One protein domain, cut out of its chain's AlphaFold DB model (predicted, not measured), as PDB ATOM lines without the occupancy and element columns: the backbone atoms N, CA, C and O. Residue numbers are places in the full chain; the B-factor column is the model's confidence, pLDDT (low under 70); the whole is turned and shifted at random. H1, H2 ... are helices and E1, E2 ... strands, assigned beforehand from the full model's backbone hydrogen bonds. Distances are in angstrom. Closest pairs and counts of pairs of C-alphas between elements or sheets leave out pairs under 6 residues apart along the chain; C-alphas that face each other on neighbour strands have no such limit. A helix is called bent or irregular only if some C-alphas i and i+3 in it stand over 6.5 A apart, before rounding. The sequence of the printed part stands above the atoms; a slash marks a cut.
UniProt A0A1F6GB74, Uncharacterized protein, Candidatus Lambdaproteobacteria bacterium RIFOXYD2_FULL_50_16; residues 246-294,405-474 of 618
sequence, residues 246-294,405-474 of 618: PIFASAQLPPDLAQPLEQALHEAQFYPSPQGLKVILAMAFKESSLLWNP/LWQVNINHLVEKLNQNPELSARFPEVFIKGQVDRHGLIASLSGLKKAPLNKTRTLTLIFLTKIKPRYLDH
ATOM      1  N   PRO A 246     -24.573  34.594  58.955       89.81
ATOM      2  CA  PRO A 246     -25.387  35.283  57.950       89.81
ATOM      3  C   PRO A 246     -24.660  35.501  56.615       89.81
ATOM      4  O   PRO A 246     -25.290  35.474  55.565       89.81
ATOM      5  N   ILE A 247     -23.337  35.689  56.656       93.12
ATOM      6  CA  ILE A 247     -22.498  35.881  55.468       93.12
ATOM      7  C   ILE A 247     -22.257  34.533  54.782       93.12
ATOM      8  O   ILE A 247     -22.385  34.429  53.564       93.12
ATOM      9  N   PHE A 248     -21.943  33.486  55.553       89.75
ATOM     10  CA  PHE A 248     -21.704  32.146  55.008       89.75
ATOM     11  C   PHE A 248     -22.972  31.453  54.497       89.75
ATOM     12  O   PHE A 248     -22.887  30.622  53.599       89.75
ATOM     13  N   ALA A 249     -24.138  31.815  55.031       87.12
ATOM     14  CA  ALA A 249     -25.442  31.353  54.563       87.12
ATOM     15  C   ALA A 249     -26.009  32.199  53.406       87.12
ATOM     16  O   ALA A 249     -27.119  31.932  52.946       87.12
ATOM     17  N   SER A 250     -25.285  33.227  52.944       88.50
ATOM     18  CA  SER A 250     -25.716  34.040  51.807       88.50
ATOM     19  C   SER A 250     -25.846  33.185  50.550       88.50
ATOM     20  O   SER A 250     -24.948  32.416  50.215       88.50
ATOM     21  N   ALA A 251     -26.928  33.388  49.794       85.75
ATOM     22  CA  ALA A 251     -27.150  32.719  48.510       85.75
ATOM     23  C   ALA A 251     -26.055  33.024  47.469       85.75
ATOM     24  O   ALA A 251     -25.915  32.291  46.492       85.75
ATOM     25  N   GLN A 252     -25.282  34.097  47.669       87.00
ATOM     26  CA  GLN A 252     -24.156  34.452  46.807       87.00
ATOM     27  C   GLN A 252     -22.933  33.551  47.026       87.00
ATOM     28  O   GLN A 252     -22.088  33.464  46.138       87.00
ATOM     29  N   LEU A 253     -22.804  32.903  48.190       89.50
ATOM     30  CA  LEU A 253     -21.664  32.048  48.499       89.50
ATOM     31  C   LEU A 253     -21.982  30.584  48.155       89.50
ATOM     32  O   LEU A 253     -22.907  30.010  48.731       89.50
ATOM     33  N   PRO A 254     -21.204  29.936  47.267       89.00
ATOM     34  CA  PRO A 254     -21.372  28.516  46.998       89.00
ATOM     35  C   PRO A 254     -21.234  27.672  48.280       89.00
ATOM     36  O   PRO A 254     -20.264  27.859  49.028       89.00
ATOM     37  N   PRO A 255     -22.146  26.713  48.538       83.75
ATOM     38  CA  PRO A 255     -22.098  25.885  49.746       83.75
ATOM     39  C   PRO A 255     -20.784  25.108  49.907       83.75
ATOM     40  O   PRO A 255     -20.328  24.884  51.026       83.75
ATOM     41  N   ASP A 256     -20.140  24.735  48.798       88.12
ATOM     42  CA  ASP A 256     -18.863  24.013  48.785       88.12
ATOM     43  C   ASP A 256     -17.643  24.898  49.113       88.12
ATOM     44  O   ASP A 256     -16.528  24.382  49.230       88.12
ATOM     45  N   LEU A 257     -17.835  26.215  49.254       90.19
ATOM     46  CA  LEU A 257     -16.803  27.176  49.653       90.19
ATOM     47  C   LEU A 257     -16.956  27.691  51.082       90.19
ATOM     48  O   LEU A 257     -15.942  28.050  51.679       90.19
ATOM     49  N   ALA A 258     -18.170  27.703  51.642       89.19
ATOM     50  CA  ALA A 258     -18.437  28.247  52.974       89.19
ATOM     51  C   ALA A 258     -17.559  27.605  54.061       89.19
ATOM     52  O   ALA A 258     -16.786  28.297  54.723       89.19
ATOM     53  N   GLN A 259     -17.599  26.274  54.176       88.56
ATOM     54  CA  GLN A 259     -16.820  25.546  55.179       88.56
ATOM     55  C   GLN A 259     -15.295  25.683  54.969       88.56
ATOM     56  O   GLN A 259     -14.600  25.980  55.943       88.56
ATOM     57  N   PRO A 260     -14.734  25.527  53.747       91.81
ATOM     58  CA  PRO A 260     -13.313  25.798  53.521       91.81
ATOM     59  C   PRO A 260     -12.875  27.220  53.888       91.81
ATOM     60  O   PRO A 260     -11.781  27.391  54.422       91.81
ATOM     61  N   LEU A 261     -13.700  28.238  53.609       92.62
ATOM     62  CA  LEU A 261     -13.409  29.632  53.959       92.62
ATOM     63  C   LEU A 261     -13.382  29.843  55.468       92.62
ATOM     64  O   LEU A 261     -12.421  30.419  55.974       92.62
ATOM     65  N   GLU A 262     -14.399  29.360  56.177       88.75
ATOM     66  CA  GLU A 262     -14.474  29.446  57.635       88.75
ATOM     67  C   GLU A 262     -13.261  28.768  58.290       88.75
ATOM     68  O   GLU A 262     -12.530  29.397  59.058       88.75
ATOM     69  N   GLN A 263     -12.958  27.526  57.900       86.62
ATOM     70  CA  GLN A 263     -11.787  26.799  58.400       86.62
ATOM     71  C   GLN A 263     -10.476  27.535  58.104       86.62
ATOM     72  O   GLN A 263      -9.609  27.622  58.973       86.62
ATOM     73  N   ALA A 264     -10.332  28.111  56.909       91.31
ATOM     74  CA  ALA A 264      -9.134  28.851  56.539       91.31
ATOM     75  C   ALA A 264      -8.952  30.145  57.350       91.31
ATOM     76  O   ALA A 264      -7.820  30.496  57.689       91.31
ATOM     77  N   LEU A 265     -10.040  30.846  57.698       86.44
ATOM     78  CA  LEU A 265      -9.991  32.004  58.601       86.44
ATOM     79  C   LEU A 265      -9.510  31.590  59.999       86.44
ATOM     80  O   LEU A 265      -8.623  32.245  60.558       86.44
ATOM     81  N   HIS A 266     -10.024  30.475  60.530       82.44
ATOM     82  CA  HIS A 266      -9.589  29.937  61.822       82.44
ATOM     83  C   HIS A 266      -8.127  29.507  61.813       82.44
ATOM     84  O   HIS A 266      -7.361  29.930  62.683       82.44
ATOM     85  N   GLU A 267      -7.712  28.718  60.818       81.62
ATOM     86  CA  GLU A 267      -6.322  28.297  60.672       81.62
ATOM     87  C   GLU A 267      -5.410  29.523  60.582       81.62
ATOM     88  O   GLU A 267      -4.424  29.623  61.314       81.62
ATOM     89  N   ALA A 268      -5.738  30.499  59.730       82.31
ATOM     90  CA  ALA A 268      -4.952  31.722  59.571       82.31
ATOM     91  C   ALA A 268      -5.004  32.658  60.797       82.31
ATOM     92  O   ALA A 268      -4.279  33.664  60.818       82.31
ATOM     93  N   GLN A 269      -5.850  32.361  61.793       82.19
ATOM     94  CA  GLN A 269      -6.212  33.259  62.892       82.19
ATOM     95  C   GLN A 269      -6.512  34.666  62.362       82.19
ATOM     96  O   GLN A 269      -5.908  35.661  62.779       82.19
ATOM     97  N   PHE A 270      -7.348  34.732  61.329       88.19
ATOM     98  CA  PHE A 270      -7.691  35.955  60.626       88.19
ATOM     99  C   PHE A 270      -9.188  36.203  60.750       88.19
ATOM    100  O   PHE A 270      -9.989  35.492  60.159       88.19
ATOM    101  N   TYR A 271      -9.548  37.231  61.511       87.38
ATOM    102  CA  TYR A 271     -10.933  37.547  61.840       87.38
ATOM    103  C   TYR A 271     -11.240  38.990  61.420       87.38
ATOM    104  O   TYR A 271     -11.180  39.891  62.256       87.38
ATOM    105  N   PRO A 272     -11.486  39.250  60.121       90.88
ATOM    106  CA  PRO A 272     -11.872  40.578  59.656       90.88
ATOM    107  C   PRO A 272     -13.250  40.958  60.206       90.88
ATOM    108  O   PRO A 272     -14.073  40.088  60.493       90.88
ATOM    109  N   SER A 273     -13.563  42.250  60.306       90.00
ATOM    110  CA  SER A 273     -14.933  42.666  60.635       90.00
ATOM    111  C   SER A 273     -15.954  42.054  59.664       90.00
ATOM    112  O   SER A 273     -15.592  41.783  58.517       90.00
ATOM    113  N   PRO A 274     -17.238  41.887  60.039       91.19
ATOM    114  CA  PRO A 274     -18.239  41.337  59.120       91.19
ATOM    115  C   PRO A 274     -18.307  42.080  57.783       91.19
ATOM    116  O   PRO A 274     -18.289  41.455  56.728       91.19
ATOM    117  N   GLN A 275     -18.248  43.416  57.802       91.12
ATOM    118  CA  GLN A 275     -18.163  44.200  56.568       91.12
ATOM    119  C   GLN A 275     -16.849  43.958  55.807       91.12
ATOM    120  O   GLN A 275     -16.845  43.906  54.581       91.12
ATOM    121  N   GLY A 276     -15.729  43.783  56.511       92.69
ATOM    122  CA  GLY A 276     -14.455  43.399  55.906       92.69
ATOM    123  C   GLY A 276     -14.519  42.042  55.202       92.69
ATOM    124  O   GLY A 276     -14.049  41.932  54.072       92.69
ATOM    125  N   LEU A 277     -15.148  41.039  55.823       93.75
ATOM    126  CA  LEU A 277     -15.357  39.725  55.216       93.75
ATOM    127  C   LEU A 277     -16.214  39.832  53.951       93.75
ATOM    128  O   LEU A 277     -15.822  39.302  52.914       93.75
ATOM    129  N   LYS A 278     -17.317  40.592  53.993       94.25
ATOM    130  CA  LYS A 278     -18.146  40.868  52.807       94.25
ATOM    131  C   LYS A 278     -17.340  41.500  51.674       94.25
ATOM    132  O   LYS A 278     -17.472  41.095  50.526       94.25
ATOM    133  N   VAL A 279     -16.452  42.447  51.983       94.94
ATOM    134  CA  VAL A 279     -15.562  43.062  50.984       94.94
ATOM    135  C   VAL A 279     -14.558  42.058  50.420       94.94
ATOM    136  O   VAL A 279     -14.325  42.058  49.214       94.94
ATOM    137  N   ILE A 280     -13.993  41.172  51.243       94.75
ATOM    138  CA  ILE A 280     -13.099  40.097  50.781       94.75
ATOM    139  C   ILE A 280     -13.830  39.148  49.823       94.75
ATOM    140  O   ILE A 280     -13.293  38.833  48.759       94.75
ATOM    141  N   LEU A 281     -15.055  38.741  50.167       95.50
ATOM    142  CA  LEU A 281     -15.894  37.900  49.310       95.50
ATOM    143  C   LEU A 281     -16.308  38.625  48.029       95.50
ATOM    144  O   LEU A 281     -16.263  38.033  46.958       95.50
ATOM    145  N   ALA A 282     -16.623  39.916  48.098       94.88
ATOM    146  CA  ALA A 282     -16.945  40.720  46.926       94.88
ATOM    147  C   ALA A 282     -15.745  40.910  45.984       94.88
ATOM    148  O   ALA A 282     -15.923  40.901  44.766       94.88
ATOM    149  N   MET A 283     -14.520  41.047  46.512       93.31
ATOM    150  CA  MET A 283     -13.304  41.020  45.689       93.31
ATOM    151  C   MET A 283     -13.164  39.671  44.985       93.31
ATOM    152  O   MET A 283     -12.995  39.637  43.771       93.31
ATOM    153  N   ALA A 284     -13.306  38.570  45.727       93.44
ATOM    154  CA  ALA A 284     -13.249  37.225  45.163       93.44
ATOM    155  C   ALA A 284     -14.320  37.006  44.077       93.44
ATOM    156  O   ALA A 284     -14.028  36.555  42.972       93.44
ATOM    157  N   PHE A 285     -15.559  37.423  44.339       92.44
ATOM    158  CA  PHE A 285     -16.650  37.381  43.372       92.44
ATOM    159  C   PHE A 285     -16.340  38.216  42.125       92.44
ATOM    160  O   PHE A 285     -16.558  37.774  41.000       92.44
ATOM    161  N   LYS A 286     -15.782  39.418  42.290       88.44
ATOM    162  CA  LYS A 286     -15.425  40.287  41.162       88.44
ATOM    163  C   LYS A 286     -14.367  39.662  40.245       88.44
ATOM    164  O   LYS A 286     -14.369  39.986  39.049       88.44
ATOM    165  N   GLU A 287     -13.479  38.842  40.805       86.88
ATOM    166  CA  GLU A 287     -12.309  38.253  40.140       86.88
ATOM    167  C   GLU A 287     -12.576  36.866  39.550       86.88
ATOM    168  O   GLU A 287     -12.070  36.573  38.464       86.88
ATOM    169  N   SER A 288     -13.371  36.035  40.228       87.75
ATOM    170  CA  SER A 288     -13.610  34.641  39.834       87.75
ATOM    171  C   SER A 288     -15.080  34.219  39.817       87.75
ATOM    172  O   SER A 288     -15.375  33.058  39.537       87.75
ATOM    173  N   SER A 289     -16.015  35.118  40.138       88.75
ATOM    174  CA  SER A 289     -17.426  34.777  40.395       88.75
ATOM    175  C   SER A 289     -17.586  33.696  41.471       88.75
ATOM    176  O   SER A 289     -18.518  32.900  41.417       88.75
ATOM    177  N   LEU A 290     -16.644  33.639  42.425       90.25
ATOM    178  CA  LEU A 290     -16.544  32.591  43.445       90.25
ATOM    179  C   LEU A 290     -16.421  31.170  42.870       90.25
ATOM    180  O   LEU A 290     -16.727  30.192  43.542       90.25
ATOM    181  N   LEU A 291     -15.925  31.032  41.643       89.69
ATOM    182  CA  LEU A 291     -15.504  29.749  41.094       89.69
ATOM    183  C   LEU A 291     -14.003  29.586  41.319       89.69
ATOM    184  O   LEU A 291     -13.242  30.538  41.170       89.69
ATOM    185  N   TRP A 292     -13.577  28.380  41.689       88.69
ATOM    186  CA  TRP A 292     -12.177  28.111  42.036       88.69
ATOM    187  C   TRP A 292     -11.247  28.047  40.813       88.69
ATOM    188  O   TRP A 292     -10.079  28.415  40.881       88.69
ATOM    189  N   ASN A 293     -11.763  27.574  39.680       89.12
ATOM    190  CA  ASN A 293     -11.075  27.630  38.394       89.12
ATOM    191  C   ASN A 293     -12.074  28.137  37.343       89.12
ATOM    192  O   ASN A 293     -12.711  27.325  36.668       89.12
ATOM    193  N   PRO A 294     -12.317  29.459  37.288       88.19
ATOM    194  CA  PRO A 294     -13.353  30.024  36.435       88.19
ATOM    195  C   PRO A 294     -12.990  29.873  34.953       88.19
ATOM    196  O   PRO A 294     -11.820  29.938  34.565       88.19
ATOM    197  N   LEU A 405      -9.789  31.877  44.102       90.31
ATOM    198  CA  LEU A 405     -10.754  32.965  44.201       90.31
ATOM    199  C   LEU A 405     -10.170  34.344  43.874       90.31
ATOM    200  O   LEU A 405     -10.917  35.317  43.874       90.31
ATOM    201  N   TRP A 406      -8.857  34.456  43.626       89.38
ATOM    202  CA  TRP A 406      -8.208  35.760  43.501       89.38
ATOM    203  C   TRP A 406      -7.206  35.870  42.359       89.38
ATOM    204  O   TRP A 406      -6.579  34.904  41.939       89.38
ATOM    205  N   GLN A 407      -6.950  37.098  41.928       85.56
ATOM    206  CA  GLN A 407      -5.918  37.408  40.948       85.56
ATOM    207  C   GLN A 407      -4.548  37.526  41.592       85.56
ATOM    208  O   GLN A 407      -4.254  38.477  42.315       85.56
ATOM    209  N   VAL A 408      -3.689  36.545  41.364       84.69
ATOM    210  CA  VAL A 408      -2.394  36.427  42.030       84.69
ATOM    211  C   VAL A 408      -1.278  36.592  41.004       84.69
ATOM    212  O   VAL A 408      -1.261  35.936  39.965       84.69
ATOM    213  N   ASN A 409      -0.307  37.455  41.313       84.50
ATOM    214  CA  ASN A 409       0.984  37.421  40.636       84.50
ATOM    215  C   ASN A 409       1.808  36.288  41.259       84.50
ATOM    216  O   ASN A 409       2.267  36.391  42.400       84.50
ATOM    217  N   ILE A 410       1.964  35.195  40.512       85.94
ATOM    218  CA  ILE A 410       2.612  33.981  41.010       85.94
ATOM    219  C   ILE A 410       4.086  34.204  41.375       85.94
ATOM    220  O   ILE A 410       4.567  33.593  42.323       85.94
ATOM    221  N   ASN A 411       4.796  35.113  40.695       85.44
ATOM    222  CA  ASN A 411       6.199  35.393  41.012       85.44
ATOM    223  C   ASN A 411       6.315  36.088  42.371       85.44
ATOM    224  O   ASN A 411       7.120  35.672  43.197       85.44
ATOM    225  N   HIS A 412       5.441  37.061  42.654       87.00
ATOM    226  CA  HIS A 412       5.406  37.716  43.965       87.00
ATOM    227  C   HIS A 412       5.051  36.729  45.084       87.00
ATOM    228  O   HIS A 412       5.603  36.815  46.179       87.00
ATOM    229  N   LEU A 413       4.137  35.786  44.828       89.12
ATOM    230  CA  LEU A 413       3.801  34.754  45.808       89.12
ATOM    231  C   LEU A 413       4.997  33.827  46.074       89.12
ATOM    232  O   LEU A 413       5.310  33.571  47.231       89.12
ATOM    233  N   VAL A 414       5.694  33.377  45.026       91.06
ATOM    234  CA  VAL A 414       6.907  32.551  45.154       91.06
ATOM    235  C   VAL A 414       8.002  33.287  45.929       91.06
ATOM    236  O   VAL A 414       8.597  32.704  46.832       91.06
ATOM    237  N   GLU A 415       8.251  34.565  45.632       89.25
ATOM    238  CA  GLU A 415       9.219  35.378  46.378       89.25
ATOM    239  C   GLU A 415       8.845  35.496  47.858       89.25
ATOM    240  O   GLU A 415       9.687  35.236  48.716       89.25
ATOM    241  N   LYS A 416       7.576  35.799  48.167       88.69
ATOM    242  CA  LYS A 416       7.078  35.864  49.552       88.69
ATOM    243  C   LYS A 416       7.254  34.543  50.300       88.69
ATOM    244  O   LYS A 416       7.601  34.558  51.477       88.69
ATOM    245  N   LEU A 417       7.014  33.411  49.637       90.88
ATOM    246  CA  LEU A 417       7.176  32.086  50.241       90.88
ATOM    247  C   LEU A 417       8.645  31.735  50.480       90.88
ATOM    248  O   LEU A 417       8.979  31.252  51.555       90.88
ATOM    249  N   ASN A 418       9.523  32.024  49.519       88.81
ATOM    250  CA  ASN A 418      10.961  31.780  49.658       88.81
ATOM    251  C   ASN A 418      11.612  32.672  50.731       88.81
ATOM    252  O   ASN A 418      12.582  32.263  51.360       88.81
ATOM    253  N   GLN A 419      11.102  33.889  50.938       86.94
ATOM    254  CA  GLN A 419      11.649  34.850  51.905       86.94
ATOM    255  C   GLN A 419      11.109  34.668  53.332       86.94
ATOM    256  O   GLN A 419      11.618  35.311  54.247       86.94
ATOM    257  N   ASN A 420      10.089  33.826  53.542       84.62
ATOM    258  CA  ASN A 420       9.423  33.681  54.835       84.62
ATOM    259  C   ASN A 420       9.544  32.241  55.384       84.62
ATOM    260  O   ASN A 420       8.754  31.365  55.013       84.62
ATOM    261  N   PRO A 421      10.490  31.994  56.313       83.88
ATOM    262  CA  PRO A 421      10.695  30.679  56.917       83.88
ATOM    263  C   PRO A 421       9.469  30.132  57.656       83.88
ATOM    264  O   PRO A 421       9.241  28.925  57.642       83.88
ATOM    265  N   GLU A 422       8.652  30.994  58.270       86.00
ATOM    266  CA  GLU A 422       7.445  30.568  58.989       86.00
ATOM    267  C   GLU A 422       6.398  30.001  58.025       86.00
ATOM    268  O   GLU A 422       5.774  28.976  58.306       86.00
ATOM    269  N   LEU A 423       6.229  30.632  56.858       86.88
ATOM    270  CA  LEU A 423       5.356  30.109  55.808       86.88
ATOM    271  C   LEU A 423       5.904  28.805  55.224       86.88
ATOM    272  O   LEU A 423       5.124  27.891  54.966       86.88
ATOM    273  N   SER A 424       7.224  28.688  55.069       85.12
ATOM    274  CA  SER A 424       7.847  27.443  54.614       85.12
ATOM    275  C   SER A 424       7.613  26.286  55.588       85.12
ATOM    276  O   SER A 424       7.160  25.220  55.176       85.12
ATOM    277  N   ALA A 425       7.802  26.516  56.890       85.19
ATOM    278  CA  ALA A 425       7.532  25.521  57.928       85.19
ATOM    279  C   ALA A 425       6.047  25.128  58.004       85.19
ATOM    280  O   ALA A 425       5.709  23.993  58.333       85.19
ATOM    281  N   ARG A 426       5.148  26.068  57.700       86.50
ATOM    282  CA  ARG A 426       3.698  25.867  57.774       86.50
ATOM    283  C   ARG A 426       3.101  25.185  56.540       86.50
ATOM    284  O   ARG A 426       2.040  24.563  56.657       86.50
ATOM    285  N   PHE A 427       3.743  25.310  55.382       93.50
ATOM    286  CA  PHE A 427       3.312  24.727  54.107       93.50
ATOM    287  C   PHE A 427       4.448  23.946  53.426       93.50
ATOM    288  O   PHE A 427       4.786  24.250  52.284       93.50
ATOM    289  N   PRO A 428       5.068  22.951  54.084       92.12
ATOM    290  CA  PRO A 428       6.207  22.227  53.516       92.12
ATOM    291  C   PRO A 428       5.872  21.501  52.202       92.12
ATOM    292  O   PRO A 428       6.755  21.270  51.383       92.12
ATOM    293  N   GLU A 429       4.599  21.181  51.964       93.38
ATOM    294  CA  GLU A 429       4.107  20.451  50.791       93.38
ATOM    295  C   GLU A 429       4.261  21.238  49.482       93.38
ATOM    296  O   GLU A 429       4.236  20.642  48.407       93.38
ATOM    297  N   VAL A 430       4.417  22.567  49.552       94.06
ATOM    298  CA  VAL A 430       4.676  23.399  48.366       94.06
ATOM    299  C   VAL A 430       6.166  23.595  48.090       94.06
ATOM    300  O   VAL A 430       6.509  24.408  47.237       94.06
ATOM    301  N   PHE A 431       7.057  22.880  48.785       93.25
ATOM    302  CA  PHE A 431       8.505  22.989  48.612       93.25
ATOM    303  C   PHE A 431       9.129  21.661  48.173       93.25
ATOM    304  O   PHE A 431       8.830  20.597  48.707       93.25
ATOM    305  N   ILE A 432      10.077  21.734  47.240       91.31
ATOM    306  CA  ILE A 432      10.951  20.627  46.842       91.31
ATOM    307  C   ILE A 432      12.394  21.103  47.006       91.31
ATOM    308  O   ILE A 432      12.798  22.109  46.428       91.31
ATOM    309  N   LYS A 433      13.187  20.377  47.806       87.00
ATOM    310  CA  LYS A 433      14.604  20.699  48.081       87.00
ATOM    311  C   LYS A 433      14.822  22.142  48.580       87.00
ATOM    312  O   LYS A 433      15.792  22.793  48.209       87.00
ATOM    313  N   GLY A 434      13.908  22.644  49.411       82.81
ATOM    314  CA  GLY A 434      14.004  23.982  50.008       82.81
ATOM    315  C   GLY A 434      13.627  25.141  49.079       82.81
ATOM    316  O   GLY A 434      13.766  26.291  49.476       82.81
ATOM    317  N   GLN A 435      13.128  24.866  47.871       90.19
ATOM    318  CA  GLN A 435      12.578  25.876  46.965       90.19
ATOM    319  C   GLN A 435      11.102  25.601  46.704       90.19
ATOM    320  O   GLN A 435      10.678  24.447  46.710       90.19
ATOM    321  N   VAL A 436      10.318  26.652  46.464       93.62
ATOM    322  CA  VAL A 436       8.901  26.503  46.112       93.62
ATOM    323  C   VAL A 436       8.755  25.674  44.832       93.62
ATOM    324  O   VAL A 436       9.248  26.058  43.769       93.62
ATOM    325  N   ASP A 437       8.016  24.569  44.914       93.88
ATOM    326  CA  ASP A 437       7.527  23.846  43.748       93.88
ATOM    327  C   ASP A 437       6.432  24.670  43.073       93.88
ATOM    328  O   ASP A 437       5.256  24.648  43.445       93.88
ATOM    329  N   ARG A 438       6.835  25.415  42.044       91.50
ATOM    330  CA  ARG A 438       5.933  26.268  41.271       91.50
ATOM    331  C   ARG A 438       4.766  25.476  40.674       91.50
ATOM    332  O   ARG A 438       3.652  25.992  40.656       91.50
ATOM    333  N   HIS A 439       4.997  24.248  40.205       90.06
ATOM    334  CA  HIS A 439       3.949  23.447  39.569       90.06
ATOM    335  C   HIS A 439       2.931  22.963  40.602       90.06
ATOM    336  O   HIS A 439       1.730  23.153  40.402       90.06
ATOM    337  N   GLY A 440       3.393  22.417  41.731       92.38
ATOM    338  CA  GLY A 440       2.537  22.036  42.853       92.38
ATOM    339  C   GLY A 440       1.762  23.219  43.443       92.38
ATOM    340  O   GLY A 440       0.561  23.108  43.716       92.38
ATOM    341  N   LEU A 441       2.399  24.387  43.567       94.19
ATOM    342  CA  LEU A 441       1.736  25.608  44.023       94.19
ATOM    343  C   LEU A 441       0.601  26.014  43.078       94.19
ATOM    344  O   LEU A 441      -0.517  26.245  43.529       94.19
ATOM    345  N   ILE A 442       0.847  26.059  41.769       92.25
ATOM    346  CA  ILE A 442      -0.184  26.441  40.794       92.25
ATOM    347  C   ILE A 442      -1.302  25.405  40.745       92.25
ATOM    348  O   ILE A 442      -2.468  25.783  40.727       92.25
ATOM    349  N   ALA A 443      -0.976  24.111  40.794       92.44
ATOM    350  CA  ALA A 443      -1.981  23.056  40.865       92.44
ATOM    351  C   ALA A 443      -2.914  23.243  42.073       92.44
ATOM    352  O   ALA A 443      -4.128  23.076  41.941       92.44
ATOM    353  N   SER A 444      -2.359  23.639  43.223       94.75
ATOM    354  CA  SER A 444      -3.121  23.960  44.439       94.75
ATOM    355  C   SER A 444      -4.010  25.175  44.253       94.75
ATOM    356  O   SER A 444      -5.217  25.112  44.491       94.75
ATOM    357  N   LEU A 445      -3.436  26.267  43.744       93.25
ATOM    358  CA  LEU A 445      -4.175  27.496  43.492       93.25
ATOM    359  C   LEU A 445      -5.310  27.275  42.477       93.25
ATOM    360  O   LEU A 445      -6.396  27.801  42.668       93.25
ATOM    361  N   SER A 446      -5.121  26.424  41.468       91.31
ATOM    362  CA  SER A 446      -6.149  26.047  40.485       91.31
ATOM    363  C   SER A 446      -7.094  24.927  40.947       91.31
ATOM    364  O   SER A 446      -8.023  24.582  40.219       91.31
ATOM    365  N   GLY A 447      -6.902  24.350  42.139       89.94
ATOM    366  CA  GLY A 447      -7.795  23.329  42.705       89.94
ATOM    367  C   GLY A 447      -7.767  21.987  41.972       89.94
ATOM    368  O   GLY A 447      -8.787  21.302  41.886       89.94
ATOM    369  N   LEU A 448      -6.616  21.611  41.411       90.19
ATOM    370  CA  LEU A 448      -6.461  20.347  40.693       90.19
ATOM    371  C   LEU A 448      -6.464  19.151  41.657       90.19
ATOM    372  O   LEU A 448      -5.923  19.213  42.756       90.19
ATOM    373  N   LYS A 449      -7.005  18.007  41.216       86.56
ATOM    374  CA  LYS A 449      -7.170  16.803  42.061       86.56
ATOM    375  C   LYS A 449      -5.872  16.260  42.676       86.56
ATOM    376  O   LYS A 449      -5.928  15.624  43.719       86.56
ATOM    377  N   LYS A 450      -4.726  16.460  42.015       88.38
ATOM    378  CA  LYS A 450      -3.400  15.988  42.463       88.38
ATOM    379  C   LYS A 450      -2.552  17.100  43.095       88.38
ATOM    380  O   LYS A 450      -1.335  16.973  43.162       88.38
ATOM    381  N   ALA A 451      -3.173  18.210  43.478       93.19
ATOM    382  CA  ALA A 451      -2.466  19.313  44.099       93.19
ATOM    383  C   ALA A 451      -1.967  18.961  45.515       93.19
ATOM    384  O   ALA A 451      -2.657  18.231  46.229       93.19
ATOM    385  N   PRO A 452      -0.813  19.503  45.946       94.50
ATOM    386  CA  PRO A 452      -0.291  19.287  47.293       94.50
ATOM    387  C   PRO A 452      -1.160  19.919  48.389       94.50
ATOM    388  O   PRO A 452      -1.230  19.372  49.487       94.50
ATOM    389  N   LEU A 453      -1.843  21.038  48.116       94.94
ATOM    390  CA  LEU A 453      -2.759  21.664  49.073       94.94
ATOM    391  C   LEU A 453      -4.219  21.492  48.642       94.94
ATOM    392  O   LEU A 453      -4.582  21.694  47.483       94.94
ATOM    393  N   ASN A 454      -5.083  21.186  49.612       92.75
ATOM    394  CA  ASN A 454      -6.535  21.208  49.429       92.75
ATOM    395  C   ASN A 454      -7.084  22.655  49.427       92.75
ATOM    396  O   ASN A 454      -6.332  23.617  49.613       92.75
ATOM    397  N   LYS A 455      -8.404  22.825  49.231       92.31
ATOM    398  CA  LYS A 455      -9.052  24.152  49.209       92.31
ATOM    399  C   LYS A 455      -8.777  24.948  50.491       92.31
ATOM    400  O   LYS A 455      -8.271  26.059  50.395       92.31
ATOM    401  N   THR A 456      -9.039  24.378  51.671       93.19
ATOM    402  CA  THR A 456      -8.827  25.046  52.969       93.19
ATOM    403  C   THR A 456      -7.384  25.525  53.123       93.19
ATOM    404  O   THR A 456      -7.148  26.713  53.317       93.19
ATOM    405  N   ARG A 457      -6.398  24.643  52.922       94.62
ATOM    406  CA  ARG A 457      -4.968  24.974  53.038       94.62
ATOM    407  C   ARG A 457      -4.535  26.029  52.020       94.62
ATOM    408  O   ARG A 457      -3.761  26.923  52.358       94.62
ATOM    409  N   THR A 458      -5.058  25.960  50.797       95.75
ATOM    410  CA  THR A 458      -4.805  26.970  49.761       95.75
ATOM    411  C   THR A 458      -5.389  28.334  50.144       95.75
ATOM    412  O   THR A 458      -4.713  29.352  49.993       95.75
ATOM    413  N   LEU A 459      -6.607  28.381  50.698       95.12
ATOM    414  CA  LEU A 459      -7.200  29.614  51.232       95.12
ATOM    415  C   LEU A 459      -6.366  30.171  52.391       95.12
ATOM    416  O   LEU A 459      -6.053  31.361  52.388       95.12
ATOM    417  N   THR A 460      -5.944  29.321  53.334       94.38
ATOM    418  CA  THR A 460      -5.088  29.710  54.465       94.38
ATOM    419  C   THR A 460      -3.792  30.358  53.965       94.38
ATOM    420  O   THR A 460      -3.405  31.423  54.449       94.38
ATOM    421  N   LEU A 461      -3.143  29.767  52.953       95.12
ATOM    422  CA  LEU A 461      -1.943  30.319  52.315       95.12
ATOM    423  C   LEU A 461      -2.195  31.716  51.734       95.12
ATOM    424  O   LEU A 461      -1.424  32.642  51.994       95.12
ATOM    425  N   ILE A 462      -3.275  31.890  50.968       93.69
ATOM    426  CA  ILE A 462      -3.626  33.182  50.361       93.69
ATOM    427  C   ILE A 462      -3.989  34.225  51.422       93.69
ATOM    428  O   ILE A 462      -3.567  35.381  51.320       93.69
ATOM    429  N   PHE A 463      -4.713  33.840  52.472       92.62
ATOM    430  CA  PHE A 463      -5.001  34.748  53.573       92.62
ATOM    431  C   PHE A 463      -3.721  35.235  54.238       92.62
ATOM    432  O   PHE A 463      -3.552  36.442  54.377       92.62
ATOM    433  N   LEU A 464      -2.783  34.346  54.559       90.06
ATOM    434  CA  LEU A 464      -1.538  34.724  55.231       90.06
ATOM    435  C   LEU A 464      -0.585  35.537  54.348       90.06
ATOM    436  O   LEU A 464       0.088  36.434  54.844       90.06
ATOM    437  N   THR A 465      -0.527  35.253  53.047       88.88
ATOM    438  CA  THR A 465       0.451  35.879  52.135       88.88
ATOM    439  C   THR A 465      -0.046  37.158  51.470       88.88
ATOM    440  O   THR A 465       0.754  38.036  51.122       88.88
ATOM    441  N   LYS A 466      -1.361  37.255  51.245       86.31
ATOM    442  CA  LYS A 466      -1.964  38.293  50.407       86.31
ATOM    443  C   LYS A 466      -3.060  39.081  51.119       86.31
ATOM    444  O   LYS A 466      -3.063  40.299  51.002       86.31
ATOM    445  N   ILE A 467      -4.014  38.453  51.806       89.56
ATOM    446  CA  ILE A 467      -5.206  39.181  52.296       89.56
ATOM    447  C   ILE A 467      -4.993  39.796  53.682       89.56
ATOM    448  O   ILE A 467      -5.193  40.999  53.836       89.56
ATOM    449  N   LYS A 468      -4.582  38.996  54.671       87.12
ATOM    450  CA  LYS A 468      -4.448  39.397  56.078       87.12
ATOM    451  C   LYS A 468      -3.467  40.557  56.269       87.12
ATOM    452  O   LYS A 468      -3.899  41.529  56.881       87.12
ATOM    453  N   PRO A 469      -2.218  40.524  55.753       82.50
ATOM    454  CA  PRO A 469      -1.268  41.623  55.963       82.50
ATOM    455  C   PRO A 469      -1.828  42.963  55.477       82.50
ATOM    456  O   PRO A 469      -1.947  43.898  56.263       82.50
ATOM    457  N   ARG A 470      -2.352  42.980  54.244       82.44
ATOM    458  CA  ARG A 470      -2.997  44.159  53.660       82.44
ATOM    459  C   ARG A 470      -4.178  44.627  54.494       82.44
ATOM    460  O   ARG A 470      -4.263  45.797  54.827       82.44
ATOM    461  N   TYR A 471      -5.089  43.723  54.859       85.94
ATOM    462  CA  TYR A 471      -6.272  44.086  55.638       85.94
ATOM    463  C   TYR A 471      -5.907  44.734  56.979       85.94
ATOM    464  O   TYR A 471      -6.572  45.684  57.378       85.94
ATOM    465  N   LEU A 472      -4.849  44.265  57.649       77.12
ATOM    466  CA  LEU A 472      -4.398  44.825  58.926       77.12
ATOM    467  C   LEU A 472      -3.875  46.268  58.801       77.12
ATOM    468  O   LEU A 472      -3.996  47.034  59.758       77.12
ATOM    469  N   ASP A 473      -3.369  46.674  57.633       73.44
ATOM    470  CA  ASP A 473      -2.985  48.068  57.368       73.44
ATOM    471  C   ASP A 473      -4.201  49.009  57.229       73.44
ATOM    472  O   ASP A 473      -4.094  50.225  57.467       73.44
ATOM    473  N   HIS A 474      -5.376  48.453  56.912       75.75
ATOM    474  CA  HIS A 474      -6.642  49.176  56.843       75.75
ATOM    475  C   HIS A 474      -7.352  49.130  58.188       75.75
ATOM    476  O   HIS A 474      -7.807  48.094  58.674       75.75
TER     477      HIS A 474
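Overview. This is residues 246 to 294 and 405 to 474 of the 618 residues of an uncharacterized protein of Candidatus Lambdaproteobacteria bacterium RIFOXYD2_FULL_50_16 (UniProt A0A1F6GB74). One long kinked helix, H6, runs through the middle, with H1 crossing it on one side and H2 farther out on that side, while the shorter helices H3, H4 and H5 lie on the other side. A short strand, E1, runs between the H2 side and H3, and a long loop joins H4 to H5. The printed part has 119 residues with six named helices and one named strand, in the order H1 H2 E1 H3 H4 H5 H6; the class is mostly helix. It is compact, with a radius of gyration of the C-alphas of 14.0 A, and spans 44 by 33 by 22 A.

Arrangement. Begin with H6, residues 455 to 473, which is the hub and has a kink of 42 degrees near residue 462; it is irregular, with C-alphas 465 and 468 7.2 A apart. Its residues 455 to 463 touch H1, residues 255 to 267, at a steep tilt of 59 degrees, the same way; the closest C-alphas are those of Pro 260 and Thr 456, 4.6 A apart. H1 is only just irregular, with C-alphas 256 and 259 6.9 A apart. H5, residues 438 to 445, only just touches H6, with 3 pairs of C-alphas within 8 A, the closest those of Leu 445 and Thr 458 at 6.3 A; they are about perpendicular, at 88 degrees. H3, residues 410 to 419, also only just touches H6, with 3 such pairs, the closest those of Lys 416 and Thr 465 at 7.1 A. H3 and H4, residues 421 to 426, touch only at the corner, and only just, with 3 pairs; Leu 417 and Leu 423 have the closest C-alphas, 6.2 A apart. H2, residues 274 to 288, touches no helix, but its Ala 284 has its C-alpha 5.5 A from that of Trp 406 in E1, residues 406 to 408. E1 pairs with no named strand. Every O i to N i+4 pair is within hydrogen-bond range in H2, H3, H4 and H5, against 7 of 9 in H1 and 12 of 15 in H6.

Along the chain. Find C-alpha 255 at (-22.098, 25.885, 49.746), where H1 begins; it runs 19.3 A. H2 runs 20.9 A from C-alpha 274 at (-18.239, 41.337, 59.120), and H3 14.2 A. H6 runs 26.0 A to C-alpha 473 at (-2.985, 48.068, 57.368).

Size, cuts and confidence. Look for the two farthest C-alphas at Pro 246 and Lys 433, 43.7 A apart. Residues 295 to 404 are not printed; C-alphas 294 and 405 are 8.7 A apart across the cut. The link from H4 to H5, 11 residues, is long, and in it residues 431 to 432 pair antiparallel with 435 to 436. The mean pLDDT of the printed part is 89.3, and no printed residue is under 70.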